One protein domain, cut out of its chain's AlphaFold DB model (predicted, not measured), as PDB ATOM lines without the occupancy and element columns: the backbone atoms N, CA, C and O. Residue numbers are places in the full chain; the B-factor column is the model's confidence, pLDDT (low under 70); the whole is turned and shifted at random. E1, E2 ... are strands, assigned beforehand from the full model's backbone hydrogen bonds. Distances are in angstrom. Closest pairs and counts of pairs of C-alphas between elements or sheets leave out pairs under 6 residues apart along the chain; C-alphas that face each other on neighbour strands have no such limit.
ATOM      1  N   LYS A 370     -65.571  74.135  45.807       91.94
ATOM      2  CA  LYS A 370     -66.920  74.610  45.481       91.94
ATOM      3  C   LYS A 370     -67.758  73.430  44.994       91.94
ATOM      4  O   LYS A 370     -67.512  72.908  43.907       91.94
ATOM      5  N   ALA A 371     -68.711  72.989  45.802       90.56
ATOM      6  CA  ALA A 371     -69.601  71.879  45.500       90.56
ATOM      7  C   ALA A 371     -70.796  72.328  44.642       90.56
ATOM      8  O   ALA A 371     -71.370  73.397  44.842       90.56
ATOM      9  N   THR A 372     -71.180  71.486  43.685       89.62
ATOM     10  CA  THR A 372     -72.274  71.725  42.725       89.62
ATOM     11  C   THR A 372     -73.410  70.707  42.829       89.62
ATOM     12  O   THR A 372     -74.490  70.959  42.303       89.62
ATOM     13  N   GLY A 373     -73.196  69.590  43.527       86.00
ATOM     14  CA  GLY A 373     -74.178  68.526  43.720       86.00
ATOM     15  C   GLY A 373     -73.660  67.430  44.654       86.00
ATOM     16  O   GLY A 373     -72.462  67.363  44.933       86.00
ATOM     17  N   SER A 374     -74.573  66.587  45.134       84.62
ATOM     18  CA  SER A 374     -74.329  65.451  46.035       84.62
ATOM     19  C   SER A 374     -74.937  64.174  45.452       84.62
ATOM     20  O   SER A 374     -76.038  64.225  44.906       84.62
ATOM     21  N   PHE A 375     -74.256  63.040  45.603       78.31
ATOM     22  CA  PHE A 375     -74.622  61.748  45.017       78.31
ATOM     23  C   PHE A 375     -74.529  60.648  46.086       78.31
ATOM     24  O   PHE A 375     -73.515  59.963  46.212       78.31
ATOM     25  N   GLY A 376     -75.587  60.512  46.887       69.00
ATOM     26  CA  GLY A 376     -75.540  59.756  48.143       69.00
ATOM     27  C   GLY A 376     -74.826  60.531  49.257       69.00
ATOM     28  O   GLY A 376     -74.588  61.733  49.134       69.00
ATOM     29  N   ASP A 377     -74.499  59.837  50.349       67.81
ATOM     30  CA  ASP A 377     -74.141  60.482  51.621       67.81
ATOM     31  C   ASP A 377     -72.721  61.080  51.674       67.81
ATOM     32  O   ASP A 377     -72.486  62.012  52.440       67.81
ATOM     33  N   GLU A 378     -71.775  60.577  50.869       76.38
ATOM     34  CA  GLU A 378     -70.347  60.938  50.983       76.38
ATOM     35  C   GLU A 378     -69.672  61.389  49.674       76.38
ATOM     36  O   GLU A 378     -68.470  61.646  49.688       76.38
ATOM     37  N   LEU A 379     -70.390  61.492  48.547       84.50
ATOM     38  CA  LEU A 379     -69.815  61.821  47.232       84.50
ATOM     39  C   LEU A 379     -70.432  63.105  46.659       84.50
ATOM     40  O   LEU A 379     -71.651  63.233  46.579       84.50
ATOM     41  N   TYR A 380     -69.598  64.035  46.195       88.56
ATOM     42  CA  TYR A 380     -70.026  65.348  45.703       88.56
ATOM     43  C   TYR A 380     -69.334  65.716  44.389       88.56
ATOM     44  O   TYR A 380     -68.177  65.353  44.169       88.56
ATOM     45  N   SER A 381     -70.000  66.485  43.522       91.81
ATOM     46  CA  SER A 381     -69.326  67.156  42.402       91.81
ATOM     47  C   SER A 381     -68.736  68.481  42.861       91.81
ATOM     48  O   SER A 381     -69.443  69.337  43.390       91.81
ATOM     49  N   ALA A 382     -67.455  68.689  42.591       93.06
ATOM     50  CA  ALA A 382     -66.750  69.944  42.800       93.06
ATOM     51  C   ALA A 382     -66.459  70.632  41.459       93.06
ATOM     52  O   ALA A 382     -66.242  69.949  40.460       93.06
ATOM     53  N   VAL A 383     -66.413  71.966  41.433       92.62
ATOM     54  CA  VAL A 383     -66.126  72.769  40.228       92.62
ATOM     55  C   VAL A 383     -64.943  73.724  40.436       92.62
ATOM     56  O   VAL A 383     -64.686  74.177  41.552       92.62
ATOM     57  N   LYS A 384     -64.228  74.016  39.348       90.56
ATOM     58  CA  LYS A 384     -63.218  75.074  39.202       90.56
ATOM     59  C   LYS A 384     -63.445  75.820  37.891       90.56
ATOM     60  O   LYS A 384     -63.786  75.189  36.892       90.56
ATOM     61  N   GLY A 385     -63.205  77.127  37.876       85.62
ATOM     62  CA  GLY A 385     -63.440  77.977  36.711       85.62
ATOM     63  C   GLY A 385     -64.929  78.198  36.420       85.62
ATOM     64  O   GLY A 385     -65.810  77.617  37.054       85.62
ATOM     65  N   GLU A 386     -65.216  79.035  35.423       81.69
ATOM     66  CA  GLU A 386     -66.584  79.421  35.061       81.69
ATOM     67  C   GLU A 386     -66.890  79.239  33.564       81.69
ATOM     68  O   GLU A 386     -66.007  79.230  32.696       81.69
ATOM     69  N   GLY A 387     -68.181  79.108  33.247       84.00
ATOM     70  CA  GLY A 387     -68.680  79.001  31.875       84.00
ATOM     71  C   GLY A 387     -68.055  77.832  31.104       84.00
ATOM     72  O   GLY A 387     -68.009  76.707  31.587       84.00
ATOM     73  N   LYS A 388     -67.546  78.091  29.893       83.12
ATOM     74  CA  LYS A 388     -66.915  77.061  29.037       83.12
ATOM     75  C   LYS A 388     -65.586  76.521  29.593       83.12
ATOM     76  O   LYS A 388     -65.140  75.443  29.192       83.12
ATOM     77  N   ASN A 389     -64.960  77.270  30.498       86.00
ATOM     78  CA  ASN A 389     -63.710  76.883  31.145       86.00
ATOM     79  C   ASN A 389     -63.952  76.138  32.464       86.00
ATOM     80  O   ASN A 389     -62.990  75.639  33.036       86.00
ATOM     81  N   ALA A 390     -65.209  76.025  32.915       89.88
ATOM     82  CA  ALA A 390     -65.552  75.237  34.087       89.88
ATOM     83  C   ALA A 390     -65.086  73.786  33.915       89.88
ATOM     84  O   ALA A 390     -65.272  73.166  32.860       89.88
ATOM     85  N   ARG A 391     -64.458  73.253  34.955       93.62
ATOM     86  CA  ARG A 391     -64.049  71.858  35.058       93.62
ATOM     87  C   ARG A 391     -64.554  71.273  36.355       93.62
ATOM     88  O   ARG A 391     -64.613  71.960  37.372       93.62
ATOM     89  N   TYR A 392     -64.900  69.999  36.299       94.06
ATOM     90  CA  TYR A 392     -65.565  69.290  37.372       94.06
ATOM     91  C   TYR A 392     -64.746  68.077  37.805       94.06
ATOM     92  O   TYR A 392     -64.126  67.402  36.983       94.06
ATOM     93  N   ALA A 393     -64.779  67.805  39.102       92.75
ATOM     94  CA  ALA A 393     -64.205  66.628  39.737       92.75
ATOM     95  C   ALA A 393     -65.239  65.996  40.672       92.75
ATOM     96  O   ALA A 393     -66.174  66.669  41.113       92.75
ATOM     97  N   LEU A 394     -65.055  64.727  41.020       90.62
ATOM     98  CA  LEU A 394     -65.711  64.142  42.183       90.62
ATOM     99  C   LEU A 394     -64.801  64.248  43.401       90.62
ATOM    100  O   LEU A 394     -63.597  63.993  43.319       90.62
ATOM    101  N   VAL A 395     -65.401  64.587  44.535       90.81
ATOM    102  CA  VAL A 395     -64.759  64.597  45.849       90.81
ATOM    103  C   VAL A 395     -65.567  63.755  46.827       90.81
ATOM    104  O   VAL A 395     -66.785  63.645  46.676       90.81
ATOM    105  N   SER A 396     -64.904  63.168  47.820       87.94
ATOM    106  CA  SER A 396     -65.565  62.404  48.874       87.94
ATOM    107  C   SER A 396     -65.159  62.827  50.281       87.94
ATOM    108  O   SER A 396     -64.048  63.315  50.521       87.94
ATOM    109  N   GLY A 397     -66.098  62.638  51.209       83.94
ATOM    110  CA  GLY A 397     -65.980  63.075  52.596       83.94
ATOM    111  C   GLY A 397     -65.772  64.588  52.734       83.94
ATOM    112  O   GLY A 397     -66.135  65.376  51.860       83.94
ATOM    113  N   GLY A 398     -65.151  64.982  53.845       85.31
ATOM    114  CA  GLY A 398     -64.969  66.382  54.221       85.31
ATOM    115  C   GLY A 398     -66.123  66.939  55.059       85.31
ATOM    116  O   GLY A 398     -67.075  66.239  55.401       85.31
ATOM    117  N   GLU A 399     -66.019  68.213  55.426       87.12
ATOM    118  CA  GLU A 399     -67.004  68.920  56.252       87.12
ATOM    119  C   GLU A 399     -67.698  70.011  55.430       87.12
ATOM    120  O   GLU A 399     -67.047  70.914  54.904       87.12
ATOM    121  N   THR A 400     -69.027  69.970  55.338       84.50
ATOM    122  CA  THR A 400     -69.806  71.004  54.642       84.50
ATOM    123  C   THR A 400     -69.652  72.359  55.340       84.50
ATOM    124  O   THR A 400     -70.233  72.600  56.397       84.50
ATOM    125  N   ALA A 401     -68.937  73.289  54.705       79.69
ATOM    126  CA  ALA A 401     -68.725  74.649  55.205       79.69
ATOM    127  C   ALA A 401     -70.009  75.502  55.200       79.69
ATOM    128  O   ALA A 401     -70.088  76.544  55.859       79.69
ATOM    129  N   GLY A 402     -71.011  75.071  54.429       75.75
ATOM    130  CA  GLY A 402     -72.167  75.867  54.032       75.75
ATOM    131  C   GLY A 402     -71.875  76.704  52.782       75.75
ATOM    132  O   GLY A 402     -70.753  76.741  52.285       75.75
ATOM    133  N   GLY A 403     -72.905  77.356  52.235       75.19
ATOM    134  CA  GLY A 403     -72.759  78.249  51.073       75.19
ATOM    135  C   GLY A 403     -72.225  77.591  49.791       75.19
ATOM    136  O   GLY A 403     -71.731  78.304  48.926       75.19
ATOM    137  N   GLY A 404     -72.309  76.262  49.671       87.25
ATOM    138  CA  GLY A 404     -71.811  75.520  48.508       87.25
ATOM    139  C   GLY A 404     -70.329  75.134  48.564       87.25
ATOM    140  O   GLY A 404     -69.757  74.870  47.515       87.25
ATOM    141  N   TYR A 405     -69.698  75.084  49.743       90.50
ATOM    142  CA  TYR A 405     -68.305  74.634  49.893       90.50
ATOM    143  C   TYR A 405     -68.162  73.452  50.860       90.50
ATOM    144  O   TYR A 405     -68.935  73.317  51.814       90.50
ATOM    145  N   ILE A 406     -67.148  72.618  50.621       90.00
ATOM    146  CA  ILE A 406     -66.764  71.472  51.462       90.00
ATOM    147  C   ILE A 406     -65.282  71.615  51.825       90.00
ATOM    148  O   ILE A 406     -64.460  71.829  50.933       90.00
ATOM    149  N   PHE A 407     -64.952  71.515  53.114       91.38
ATOM    150  CA  PHE A 407     -63.586  71.521  53.642       91.38
ATOM    151  C   PHE A 407     -62.972  70.118  53.667       91.38
ATOM    152  O   PHE A 407     -63.666  69.150  53.969       91.38
ATOM    153  N   ASP A 408     -61.659  70.034  53.443       89.50
ATOM    154  CA  ASP A 408     -60.812  68.840  53.620       89.50
ATOM    155  C   ASP A 408     -61.318  67.558  52.916       89.50
ATOM    156  O   ASP A 408     -61.005  66.440  53.327       89.50
ATOM    157  N   SER A 409     -62.100  67.701  51.842       88.50
ATOM    158  CA  SER A 409     -62.584  66.579  51.033       88.50
ATOM    159  C   SER A 409     -61.459  65.943  50.211       88.50
ATOM    160  O   SER A 409     -60.611  66.651  49.657       88.50
ATOM    161  N   GLY A 410     -61.485  64.621  50.047       87.38
ATOM    162  CA  GLY A 410     -60.554  63.906  49.172       87.38
ATOM    163  C   GLY A 410     -60.981  63.981  47.705       87.38
ATOM    164  O   GLY A 410     -62.147  63.765  47.393       87.38
ATOM    165  N   LEU A 411     -60.051  64.248  46.783       88.50
ATOM    166  CA  LEU A 411     -60.316  64.132  45.342       88.50
ATOM    167  C   LEU A 411     -60.457  62.654  44.946       88.50
ATOM    168  O   LEU A 411     -59.503  61.885  45.057       88.50
ATOM    169  N   VAL A 412     -61.637  62.278  44.450       85.81
ATOM    170  CA  VAL A 412     -61.920  60.957  43.859       85.81
ATOM    171  C   VAL A 412     -61.497  60.931  42.387       85.81
ATOM    172  O   VAL A 412     -61.076  59.893  41.876       85.81
ATOM    173  N   THR A 413     -61.572  62.076  41.703       86.75
ATOM    174  CA  THR A 413     -61.094  62.262  40.324       86.75
ATOM    175  C   THR A 413     -60.308  63.563  40.183       86.75
ATOM    176  O   THR A 413     -60.392  64.444  41.035       86.75
ATOM    177  N   GLY A 414     -59.580  63.717  39.074       87.94
ATOM    178  CA  GLY A 414     -59.094  65.028  38.648       87.94
ATOM    179  C   GLY A 414     -60.228  65.932  38.148       87.94
ATOM    180  O   GLY A 414     -61.374  65.497  37.985       87.94
ATOM    181  N   TYR A 415     -59.887  67.200  37.904       90.31
ATOM    182  CA  TYR A 415     -60.758  68.217  37.299       90.31
ATOM    183  C   TYR A 415     -60.759  68.097  35.763       90.31
ATOM    184  O   TYR A 415     -60.491  69.053  35.037       90.31
ATOM    185  N   ASP A 416     -61.030  66.891  35.273       89.44
ATOM    186  CA  ASP A 416     -60.910  66.533  33.854       89.44
ATOM    187  C   ASP A 416     -62.261  66.592  33.116       89.44
ATOM    188  O   ASP A 416     -62.316  66.576  31.886       89.44
ATOM    189  N   TYR A 417     -63.367  66.690  33.860       91.00
ATOM    190  CA  TYR A 417     -64.725  66.635  33.322       91.00
ATOM    191  C   TYR A 417     -65.281  68.022  32.993       91.00
ATOM    192  O   TYR A 417     -64.979  69.008  33.665       91.00
ATOM    193  N   VAL A 418     -66.131  68.106  31.970       93.69
ATOM    194  CA  VAL A 418     -66.838  69.339  31.570       93.69
ATOM    195  C   VAL A 418     -68.237  69.446  32.180       93.69
ATOM    196  O   VAL A 418     -68.848  70.507  32.125       93.69
ATOM    197  N   GLU A 419     -68.754  68.350  32.738       92.06
ATOM    198  CA  GLU A 419     -70.102  68.238  33.297       92.06
ATOM    199  C   GLU A 419     -70.155  67.022  34.242       92.06
ATOM    200  O   GLU A 419     -69.600  65.966  33.925       92.06
ATOM    201  N   ILE A 420     -70.825  67.147  35.394       90.75
ATOM    202  CA  ILE A 420     -71.200  66.014  36.257       90.75
ATOM    203  C   ILE A 420     -72.676  66.167  36.624       90.75
ATOM    204  O   ILE A 420     -73.083  67.194  37.161       90.75
ATOM    205  N   THR A 421     -73.474  65.142  36.336       87.19
ATOM    206  CA  THR A 421     -74.922  65.099  36.597       87.19
ATOM    207  C   THR A 421     -75.290  63.840  37.364       87.19
ATOM    208  O   THR A 421     -74.594  62.833  37.248       87.19
ATOM    209  N   GLU A 422     -76.440  63.825  38.028       80.38
ATOM    210  CA  GLU A 422     -77.009  62.565  38.504       80.38
ATOM    211  C   GLU A 422     -77.502  61.708  37.323       80.38
ATOM    212  O   GLU A 422     -78.006  62.221  36.320       80.38
ATOM    213  N   TYR A 423     -77.352  60.391  37.437       72.38
ATOM    214  CA  TYR A 423     -77.984  59.408  36.567       72.38
ATOM    215  C   TYR A 423     -78.392  58.193  37.407       72.38
ATOM    216  O   TYR A 423     -77.558  57.351  37.735       72.38
ATOM    217  N   ASN A 424     -79.674  58.120  37.782       63.94
ATOM    218  CA  ASN A 424     -80.259  57.047  38.599       63.94
ATOM    219  C   ASN A 424     -79.500  56.793  39.922       63.94
ATOM    220  O   ASN A 424     -79.087  55.668  40.215       63.94
ATOM    221  N   GLY A 425     -79.273  57.838  40.726       62.88
ATOM    222  CA  GLY A 425     -78.535  57.736  41.991       62.88
ATOM    223  C   GLY A 425     -77.031  57.446  41.858       62.88
ATOM    224  O   GLY A 425     -76.382  57.168  42.861       62.88
ATOM    225  N   LEU A 426     -76.466  57.494  40.645       74.69
ATOM    226  CA  LEU A 426     -75.021  57.471  40.397       74.69
ATOM    227  C   LEU A 426     -74.550  58.836  39.886       74.69
ATOM    228  O   LEU A 426     -75.296  59.557  39.218       74.69
ATOM    229  N   ALA A 427     -73.286  59.174  40.140       80.56
ATOM    230  CA  ALA A 427     -72.668  60.357  39.558       80.56
ATOM    231  C   ALA A 427     -72.183  60.040  38.134       80.56
ATOM    232  O   ALA A 427     -71.339  59.164  37.931       80.56
ATOM    233  N   ARG A 428     -72.706  60.755  37.136       84.69
ATOM    234  CA  ARG A 428     -72.341  60.626  35.720       84.69
ATOM    235  C   ARG A 428     -71.481  61.812  35.305       84.69
ATOM    236  O   ARG A 428     -71.999  62.909  35.102       84.69
ATOM    237  N   ALA A 429     -70.184  61.576  35.157       87.69
ATOM    238  CA  ALA A 429     -69.213  62.571  34.720       87.69
ATOM    239  C   ALA A 429     -68.964  62.471  33.211       87.69
ATOM    240  O   ALA A 429     -68.914  61.368  32.667       87.69
ATOM    241  N   LYS A 430     -68.798  63.610  32.542       89.06
ATOM    242  CA  LYS A 430     -68.600  63.720  31.092       89.06
ATOM    243  C   LYS A 430     -67.293  64.432  30.784       89.06
ATOM    244  O   LYS A 430     -67.055  65.518  31.313       89.06
ATOM    245  N   ASP A 431     -66.451  63.843  29.948       88.38
ATOM    246  CA  ASP A 431     -65.178  64.448  29.537       88.38
ATOM    247  C   ASP A 431     -65.323  65.403  28.335       88.38
ATOM    248  O   ASP A 431     -66.419  65.632  27.812       88.38
ATOM    249  N   SER A 432     -64.207  66.006  27.913       86.25
ATOM    250  CA  SER A 432     -64.158  66.931  26.772       86.25
ATOM    251  C   SER A 432     -64.556  66.300  25.439       86.25
ATOM    252  O   SER A 432     -65.011  67.017  24.547       86.25
ATOM    253  N   ASP A 433     -64.411  64.980  25.313       83.19
ATOM    254  CA  ASP A 433     -64.687  64.226  24.089       83.19
ATOM    255  C   ASP A 433     -66.157  63.758  24.043       83.19
ATOM    256  O   ASP A 433     -66.625  63.188  23.053       83.19
ATOM    257  N   GLY A 434     -66.916  64.058  25.105       79.31
ATOM    258  CA  GLY A 434     -68.335  63.759  25.248       79.31
ATOM    259  C   GLY A 434     -68.622  62.342  25.737       79.31
ATOM    260  O   GLY A 434     -69.769  61.902  25.633       79.31
ATOM    261  N   LEU A 435     -67.618  61.629  26.257       80.50
ATOM    262  CA  LEU A 435     -67.785  60.300  26.832       80.50
ATOM    263  C   LEU A 435     -68.241  60.410  28.286       80.50
ATOM    264  O   LEU A 435     -67.741  61.235  29.053       80.50
ATOM    265  N   TYR A 436     -69.167  59.542  28.683       80.19
ATOM    266  CA  TYR A 436     -69.666  59.477  30.054       80.19
ATOM    267  C   TYR A 436     -68.990  58.350  30.843       80.19
ATOM    268  O   TYR A 436     -68.840  57.242  30.332       80.19
ATOM    269  N   THR A 437     -68.628  58.615  32.100       79.00
ATOM    270  CA  THR A 437     -68.199  57.630  33.110       79.00
ATOM    271  C   THR A 437     -69.132  57.705  34.322       79.00
ATOM    272  O   THR A 437     -69.497  58.800  34.753       79.00
ATOM    273  N   LEU A 438     -69.503  56.553  34.891       78.75
ATOM    274  CA  LEU A 438     -70.326  56.458  36.104       78.75
ATOM    275  C   LEU A 438     -69.476  56.186  37.354       78.75
ATOM    276  O   LEU A 438     -68.483  55.459  37.305       78.75
ATOM    277  N   PHE A 439     -69.903  56.748  38.481       75.94
ATOM    278  CA  PHE A 439     -69.284  56.596  39.796       75.94
ATOM    279  C   PHE A 439     -70.357  56.371  40.865       75.94
ATOM    280  O   PHE A 439     -71.450  56.932  40.788       75.94
ATOM    281  N   GLY A 440     -70.021  55.563  41.870       69.06
ATOM    282  CA  GLY A 440     -70.835  55.329  43.065       69.06
ATOM    283  C   GLY A 440     -70.019  55.587  44.332       69.06
ATOM    284  O   GLY A 440     -68.857  55.985  44.255       69.06
ATOM    285  N   ALA A 441     -70.601  55.326  45.505       62.84
ATOM    286  CA  ALA A 441     -69.960  55.613  46.797       62.84
ATOM    287  C   ALA A 441     -68.585  54.928  46.975       62.84
ATOM    288  O   ALA A 441     -67.665  55.514  47.533       62.84
ATOM    289  N   GLY A 442     -68.404  53.720  46.423       59.88
ATOM    290  CA  GLY A 442     -67.123  52.993  46.419       59.88
ATOM    291  C   GLY A 442     -66.087  53.478  45.388       59.88
ATOM    292  O   GLY A 442     -65.100  52.782  45.151       59.88
ATOM    293  N   GLY A 443     -66.309  54.622  44.735       62.28
ATOM    294  CA  GLY A 443     -65.442  55.179  43.695       62.28
ATOM    295  C   GLY A 443     -65.877  54.808  42.273       62.28
ATOM    296  O   GLY A 443     -67.068  54.733  41.955       62.28
ATOM    297  N   ARG A 444     -64.901  54.622  41.371       57.66
ATOM    298  CA  ARG A 444     -65.172  54.335  39.954       57.66
ATOM    299  C   ARG A 444     -65.800  52.951  39.788       57.66
ATOM    300  O   ARG A 444     -65.104  51.935  39.790       57.66
ATOM    301  N   VAL A 445     -67.107  52.938  39.541       57.28
ATOM    302  CA  VAL A 445     -67.796  51.814  38.901       57.28
ATOM    303  C   VAL A 445     -67.069  51.528  37.581       57.28
ATOM    304  O   VAL A 445     -66.763  52.465  36.843       57.28
ATOM    305  N   LYS A 446     -66.697  50.260  37.339       50.75
ATOM    306  CA  LYS A 446     -65.683  49.838  36.346       50.75
ATOM    307  C   LYS A 446     -65.718  50.613  35.018       50.75
ATOM    308  O   LYS A 446     -66.768  50.934  34.479       50.75
ATOM    309  N   SER A 447     -64.527  50.862  34.475       47.09
ATOM    310  CA  SER A 447     -64.235  51.778  33.366       47.09
ATOM    311  C   SER A 447     -65.016  51.539  32.062       47.09
ATOM    312  O   SER A 447     -64.492  50.937  31.124       47.09
ATOM    313  N   ILE A 448     -66.225  52.092  31.967       53.69
ATOM    314  CA  ILE A 448     -66.994  52.175  30.722       53.69
ATOM    315  C   ILE A 448     -67.157  53.651  30.368       53.69
ATOM    316  O   ILE A 448     -67.965  54.355  30.965       53.69
ATOM    317  N   CYS A 449     -66.371  54.107  29.393       61.50
ATOM    318  CA  CYS A 449     -66.608  55.370  28.706       61.50
ATOM    319  C   CYS A 449     -67.644  55.113  27.601       61.50
ATOM    320  O   CYS A 449     -67.323  54.432  26.623       61.50
ATOM    321  N   TYR A 450     -68.877  55.598  27.761       64.88
ATOM    322  CA  TYR A 450     -69.977  55.334  26.820       64.88
ATOM    323  C   TYR A 450     -70.487  56.594  26.115       64.88
ATOM    324  O   TYR A 450     -70.420  57.698  26.657       64.88
ATOM    325  N   LYS A 451     -71.031  56.405  24.904       61.50
ATOM    326  CA  LYS A 451     -71.728  57.452  24.126       61.50
ATOM    327  C   LYS A 451     -73.250  57.329  24.185       61.50
ATOM    328  O   LYS A 451     -73.947  58.333  24.096       61.50
ATOM    329  N   GLU A 452     -73.767  56.115  24.361       55.97
ATOM    330  CA  GLU A 452     -75.203  55.839  24.445       55.97
ATOM    331  C   GLU A 452     -75.521  54.929  25.631       55.97
ATOM    332  O   GLU A 452     -74.778  53.987  25.916       55.97
ATOM    333  N   ALA A 453     -76.652  55.198  26.284       56.84
ATOM    334  CA  ALA A 453     -77.205  54.390  27.362       56.84
ATOM    335  C   ALA A 453     -78.702  54.158  27.143       56.84
ATOM    336  O   ALA A 453     -79.414  55.053  26.684       56.84
ATOM    337  N   ARG A 454     -79.181  52.973  27.521       54.69
ATOM    338  CA  ARG A 454     -80.606  52.652  27.669       54.69
ATOM    339  C   ARG A 454     -80.837  52.169  29.096       54.69
ATOM    340  O   ARG A 454     -80.022  51.400  29.600       54.69
ATOM    341  N   SER A 455     -81.912  52.638  29.722       53.00
ATOM    342  CA  SER A 455     -82.362  52.222  31.056       53.00
ATOM    343  C   SER A 455     -83.630  51.395  30.895       53.00
ATOM    344  O   SER A 455     -84.464  51.732  30.054       53.00
ATOM    345  N   TYR A 456     -83.756  50.341  31.689       45.62
ATOM    346  CA  TYR A 456     -84.923  49.474  31.740       45.62
ATOM    347  C   TYR A 456     -85.337  49.322  33.199       45.62
ATOM    348  O   TYR A 456     -84.577  48.789  34.017       45.62
ATOM    349  N   ASP A 457     -86.530  49.820  33.504       42.66
ATOM    350  CA  ASP A 457     -87.160  49.654  34.806       42.66
ATOM    351  C   ASP A 457     -87.726  48.229  34.886       42.66
ATOM    352  O   ASP A 457     -88.294  47.723  33.914       42.66
ATOM    353  N   LEU A 458     -87.511  47.557  36.018       41.91
ATOM    354  CA  LEU A 458     -87.995  46.201  36.262       41.91
ATOM    355  C   LEU A 458     -89.261  46.294  37.119       41.91
ATOM    356  O   LEU A 458     -89.219  46.820  38.234       41.91
ATOM    357  N   ASP A 459     -90.385  45.811  36.586       32.38
ATOM    358  CA  ASP A 459     -91.684  45.896  37.258       32.38
ATOM    359  C   ASP A 459     -91.638  45.238  38.647       32.38
ATOM    360  O   ASP A 459     -91.337  44.054  38.790       32.38
ATOM    361  N   GLY A 460     -91.982  46.017  39.677       33.91
ATOM    362  CA  GLY A 460     -92.142  45.539  41.053       33.91
ATOM    363  C   GLY A 460     -90.943  45.722  41.993       33.91
ATOM    364  O   GLY A 460     -91.089  45.400  43.172       33.91
ATOM    365  N   THR A 461     -89.795  46.257  41.549       38.69
ATOM    366  CA  THR A 461     -88.631  46.475  42.437       38.69
ATOM    367  C   THR A 461     -87.962  47.845  42.272       38.69
ATOM    368  O   THR A 461     -87.183  48.051  41.345       38.69
ATOM    369  N   ASP A 462     -88.126  48.741  43.254       41.12
ATOM    370  CA  ASP A 462     -87.402  50.033  43.320       41.12
ATOM    371  C   ASP A 462     -85.871  49.873  43.505       41.12
ATOM    372  O   ASP A 462     -85.099  50.830  43.391       41.12
ATOM    373  N   THR A 463     -85.415  48.661  43.833       45.41
ATOM    374  CA  THR A 463     -84.041  48.346  44.245       45.41
ATOM    375  C   THR A 463     -83.148  47.800  43.131       45.41
ATOM    376  O   THR A 463     -81.936  47.734  43.339       45.41
ATOM    377  N   VAL A 464     -83.689  47.418  41.966       42.84
ATOM    378  CA  VAL A 464     -82.930  46.783  40.870       42.84
ATOM    379  C   VAL A 464     -83.302  47.398  39.518       42.84
ATOM    380  O   VAL A 464     -84.466  47.686  39.258       42.84
ATOM    381  N   SER A 465     -82.321  47.635  38.643       50.47
ATOM    382  CA  SER A 465     -82.556  48.234  37.312       50.47
ATOM    383  C   SER A 465     -81.540  47.724  36.285       50.47
ATOM    384  O   SER A 465     -80.385  47.485  36.643       50.47
ATOM    385  N   MET A 466     -81.925  47.590  35.010       50.06
ATOM    386  CA  MET A 466     -81.023  47.140  33.938       50.06
ATOM    387  C   MET A 466     -80.572  48.278  33.016       50.06
ATOM    388  O   MET A 466     -81.346  49.166  32.661       50.06
ATOM    389  N   TYR A 467     -79.318  48.206  32.571       56.34
ATOM    390  CA  TYR A 467     -78.694  49.175  31.670       56.34
ATOM    391  C   TYR A 467     -78.057  48.493  30.475       56.34
ATOM    392  O   TYR A 467     -77.415  47.460  30.625       56.34
ATOM    393  N   ALA A 468     -78.146  49.132  29.314       55.31
ATOM    394  CA  ALA A 468     -77.347  48.798  28.142       55.31
ATOM    395  C   ALA A 468     -76.450  49.999  27.812       55.31
ATOM    396  O   ALA A 468     -76.963  51.067  27.472       55.31
ATOM    397  N   LEU A 469     -75.126  49.847  27.920       64.25
ATOM    398  CA  LEU A 469     -74.141  50.908  27.659       64.25
ATOM    399  C   LEU A 469     -73.316  50.571  26.411       64.25
ATOM    400  O   LEU A 469     -72.755  49.479  26.322       64.25
ATOM    401  N   ARG A 470     -73.206  51.505  25.453       63.22
ATOM    402  CA  ARG A 470     -72.343  51.339  24.266       63.22
ATOM    403  C   ARG A 470     -71.068  52.168  24.398       63.22
ATOM    404  O   ARG A 470     -71.117  53.403  24.406       63.22
ATOM    405  N   ALA A 471     -69.939  51.472  24.505       64.88
ATOM    406  CA  ALA A 471     -68.611  52.077  24.549       64.88
ATOM    407  C   ALA A 471     -68.230  52.714  23.201       64.88
ATOM    408  O   ALA A 471     -68.778  52.351  22.158       64.88
ATOM    409  N   ASP A 472     -67.277  53.646  23.210       63.03
ATOM    410  CA  ASP A 472     -66.795  54.230  21.956       63.03
ATOM    411  C   ASP A 472     -66.085  53.191  21.072       63.03
ATOM    412  O   ASP A 472     -65.370  52.317  21.564       63.03
ATOM    413  N   GLY A 473     -66.311  53.269  19.759       60.72
ATOM    414  CA  GLY A 473     -65.777  52.313  18.785       60.72
ATOM    415  C   GLY A 473     -66.330  50.879  18.877       60.72
ATOM    416  O   GLY A 473     -65.756  49.991  18.248       60.72
ATOM    417  N   LYS A 474     -67.411  50.629  19.633       62.34
ATOM    418  CA  LYS A 474     -68.128  49.341  19.652       62.34
ATOM    419  C   LYS A 474     -69.541  49.475  19.083       62.34
ATOM    420  O   LYS A 474     -70.240  50.438  19.393       62.34
ATOM    421  N   ASP A 475     -69.969  48.465  18.328       57.81
ATOM    422  CA  ASP A 475     -71.325  48.378  17.763       57.81
ATOM    423  C   ASP A 475     -72.345  47.773  18.749       57.81
ATOM    424  O   ASP A 475     -73.533  48.093  18.702       57.81
ATOM    425  N   GLU A 476     -71.884  46.936  19.683       52.41
ATOM    426  CA  GLU A 476     -72.721  46.211  20.646       52.41
ATOM    427  C   GLU A 476     -72.818  46.929  22.002       52.41
ATOM    428  O   GLU A 476     -71.841  47.503  22.496       52.41
ATOM    429  N   TYR A 477     -73.995  46.864  22.633       50.84
ATOM    430  CA  TYR A 477     -74.184  47.313  24.014       50.84
ATOM    431  C   TYR A 477     -73.750  46.215  24.991       50.84
ATOM    432  O   TYR A 477     -74.140  45.058  24.838       50.84
ATOM    433  N   THR A 478     -73.020  46.588  26.040       56.47
ATOM    434  CA  THR A 478     -72.790  45.717  27.199       56.47
ATOM    435  C   THR A 478     -73.875  45.978  28.241       56.47
ATOM    436  O   THR A 478     -74.255  47.131  28.472       56.47
ATOM    437  N   TRP A 479     -74.399  44.907  28.837       54.97
ATOM    438  CA  TRP A 479     -75.501  44.972  29.792       54.97
ATOM    439  C   TRP A 479     -74.995  45.013  31.235       54.97
ATOM    440  O   TRP A 479     -73.995  44.380  31.571       54.97
ATOM    441  N   TYR A 480     -75.700  45.751  32.089       58.50
ATOM    442  CA  TYR A 480     -75.371  45.926  33.502       58.50
ATOM    443  C   TYR A 480     -76.628  45.878  34.369       58.50
ATOM    444  O   TYR A 480     -77.690  46.340  33.953       58.50
ATOM    445  N   VAL A 481     -76.489  45.377  35.594       56.12
ATOM    446  CA  VAL A 481     -77.522  45.402  36.635       56.12
ATOM    447  C   VAL A 481     -77.090  46.376  37.722       56.12
ATOM    448  O   VAL A 481     -75.977  46.292  38.236       56.12
ATOM    449  N   ARG A 482     -77.975  47.298  38.090       58.03
ATOM    450  CA  ARG A 482     -77.842  48.147  39.277       58.03
ATOM    451  C   ARG A 482     -78.564  47.506  40.445       58.03
ATOM    452  O   ARG A 482     -79.673  47.013  40.257       58.03
ATOM    453  N   ARG A 483     -77.978  47.585  41.637       58.78
ATOM    454  CA  ARG A 483     -78.641  47.272  42.912       58.78
ATOM    455  C   ARG A 483     -78.554  48.486  43.830       58.78
ATOM    456  O   ARG A 483     -77.529  49.165  43.840       58.78
ATOM    457  N   ILE A 484     -79.608  48.762  44.592       53.34
ATOM    458  CA  ILE A 484     -79.565  49.677  45.737       53.34
ATOM    459  C   ILE A 484     -79.521  48.831  47.007       53.34
ATOM    460  O   ILE A 484     -80.494  48.153  47.331       53.34
ATOM    461  N   GLU A 485     -78.422  48.911  47.748       52.94
ATOM    462  CA  GLU A 485     -78.272  48.260  49.051       52.94
ATOM    463  C   GLU A 485     -77.857  49.312  50.085       52.94
ATOM    464  O   GLU A 485     -76.892  50.049  49.887       52.94
ATOM    465  N   ASN A 486     -78.611  49.419  51.185       53.00
ATOM    466  CA  ASN A 486     -78.371  50.384  52.271       53.00
ATOM    467  C   ASN A 486     -78.193  51.851  51.806       53.00
ATOM    468  O   ASN A 486     -77.399  52.591  52.377       53.00
ATOM    469  N   GLY A 487     -78.914  52.268  50.757       47.94
ATOM    470  CA  GLY A 487     -78.836  53.617  50.174       47.94
ATOM    471  C   GLY A 487     -77.716  53.823  49.145       47.94
ATOM    472  O   GLY A 487     -77.742  54.809  48.413       47.94
ATOM    473  N   ALA A 488     -76.778  52.881  49.011       49.59
ATOM    474  CA  ALA A 488     -75.724  52.934  48.004       49.59
ATOM    475  C   ALA A 488     -76.145  52.201  46.721       49.59
ATOM    476  O   ALA A 488     -76.560  51.042  46.758       49.59
ATOM    477  N   ALA A 489     -75.994  52.863  45.571       57.44
ATOM    478  CA  ALA A 489     -76.150  52.229  44.267       57.44
ATOM    479  C   ALA A 489     -74.834  51.564  43.821       57.44
ATOM    480  O   ALA A 489     -73.794  52.221  43.715       57.44
ATOM    481  N   THR A 490     -74.888  50.269  43.521       58.12
ATOM    482  CA  THR A 490     -73.816  49.502  42.869       58.12
ATOM    483  C   THR A 490     -74.224  49.143  41.440       58.12
ATOM    484  O   THR A 490     -75.409  49.158  41.104       58.12
ATOM    485  N   LEU A 491     -73.247  48.849  40.579       59.06
ATOM    486  CA  LEU A 491     -73.475  48.422  39.198       59.06
ATOM    487  C   LEU A 491     -72.560  47.233  38.874       59.06
ATOM    488  O   LEU A 491     -71.341  47.319  39.043       59.06
ATOM    489  N   GLU A 492     -73.151  46.149  38.390       58.09
ATOM    490  CA  GLU A 492     -72.495  44.885  38.057       58.09
ATOM    491  C   GLU A 492     -72.686  44.580  36.565       58.09
ATOM    492  O   GLU A 492     -73.726  44.900  35.992       58.09
ATOM    493  N   GLU A 493     -71.692  43.980  35.910       58.03
ATOM    494  CA  GLU A 493     -71.823  43.530  34.514       58.03
ATOM    495  C   GLU A 493     -72.741  42.304  34.450       58.03
ATOM    496  O   GLU A 493     -72.583  41.364  35.232       58.03
ATOM    497  N   TYR A 494     -73.720  42.323  33.547       51.09
ATOM    498  CA  TYR A 494     -74.689  41.244  33.397       51.09
ATOM    499  C   TYR A 494     -74.062  40.075  32.624       51.09
ATOM    500  O   TYR A 494     -74.047  40.059  31.393       51.09
ATOM    501  N   ASP A 495     -73.549  39.086  33.357       53.22
ATOM    502  CA  ASP A 495     -73.202  37.775  32.805       53.22
ATOM    503  C   ASP A 495     -74.422  36.846  32.871       53.22
ATOM    504  O   ASP A 495     -74.717  36.233  33.901       53.22
TER     505      ASP A 495
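AT A GLANCE: This is residues 370 to 495 of the 635 residues of an uncharacterized protein of Ruminococcus sp. CAG:382 (UniProt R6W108). Three small antiparallel sheets stand in a row, face to face in turn: E1 E2 E3, then E6 E7 E8 in the middle, then the larger, strongly twisted E9 E10 E11 E12, which is only partly face to face with the middle one. A little hairpin, E4 and E5, sits at the far end of the row, beyond the first sheet. The printed part has 126 residues with no named helix and twelve named strands, E1 to E12 in order along the chain; the class is all strand. The whole is compact, with a radius of gyration of the C-alphas of 15.1 A, and only just flat, spanning 41 by 35 by 19 A.

IN THESE COORDINATES: E1, residues 370 to 374, begins at C-alpha 370 (-66.920, 74.610, 45.481). E2, residues 379 to 384, and E3, residues 391 to 396, are each 16.8 A long. E4 is residues 399 to 402 and E5 residues 405 to 407. E6, residues 419 to 423, E7, residues 426 to 430, and E8, residues 436 to 440, follow. E9, residues 450 to 457, is 19.8 A long, E10, residues 464 to 471, 22.3 A, and E11, residues 478 to 485, 22.7 A. E12, residues 488 to 493, is 16.9 A long and ends at C-alpha 493 (-71.823, 43.530, 34.514).

HOW THE PARTS SIT: E1 E2 E3 is a meander, each strand the antiparallel neighbour of the one before, as are E6 E7 E8 and E9 E10 E11 E12. In the first, N 372 and O 381 of E1 and E2 are 2.8 A apart and N 382 and O 393 of E2 and E3 2.8 A, within hydrogen-bond range. In the hairpin E4 and E5, N 407 and O 399 are 2.8 A apart; its closest C-alphas to E1 are those of Tyr 405 and Lys 370, 4.6 A. Residues 410 to 411 pair antiparallel with 395 to 396 of E3. The three meanders form a stack of sheets, face to face in turn: the first two have best planes 7 degrees apart, with Tyr 392 of E3 and Glu 419 of E6 6.2 A apart by C-alphas, the closest of these two strands. In the second, N 428 and O 421 of E7 and E6 are 2.8 A apart and N 437 and O 429 of E8 and E7 2.8 A, within hydrogen-bond range. The best planes of the second and third are 31 degrees apart; the closest C-alphas of E8 and E9 are those of Tyr 436 and Tyr 450, 5.3 A, and of E8 and E12 those of Gly 440 and Ala 489, 6.3 A. In the third, N 454 and O 468 of E9 and E10 are 2.9 A apart, N 467 and O 480 of E10 and E11 2.8 A, and N 492 and O 481 of E11 and E12 2.8 A.

THE WHOLE: The two C-alphas farthest apart, those of Ala 401 and Asp 475, are 45.8 A apart. The printed part has no cut. The link E5 to E6, 11 residues, is long. The model's mean pLDDT over the printed part is 71.3, and 60 residues are under 70: 376 to 377, 424 to 425 and 440 to 495.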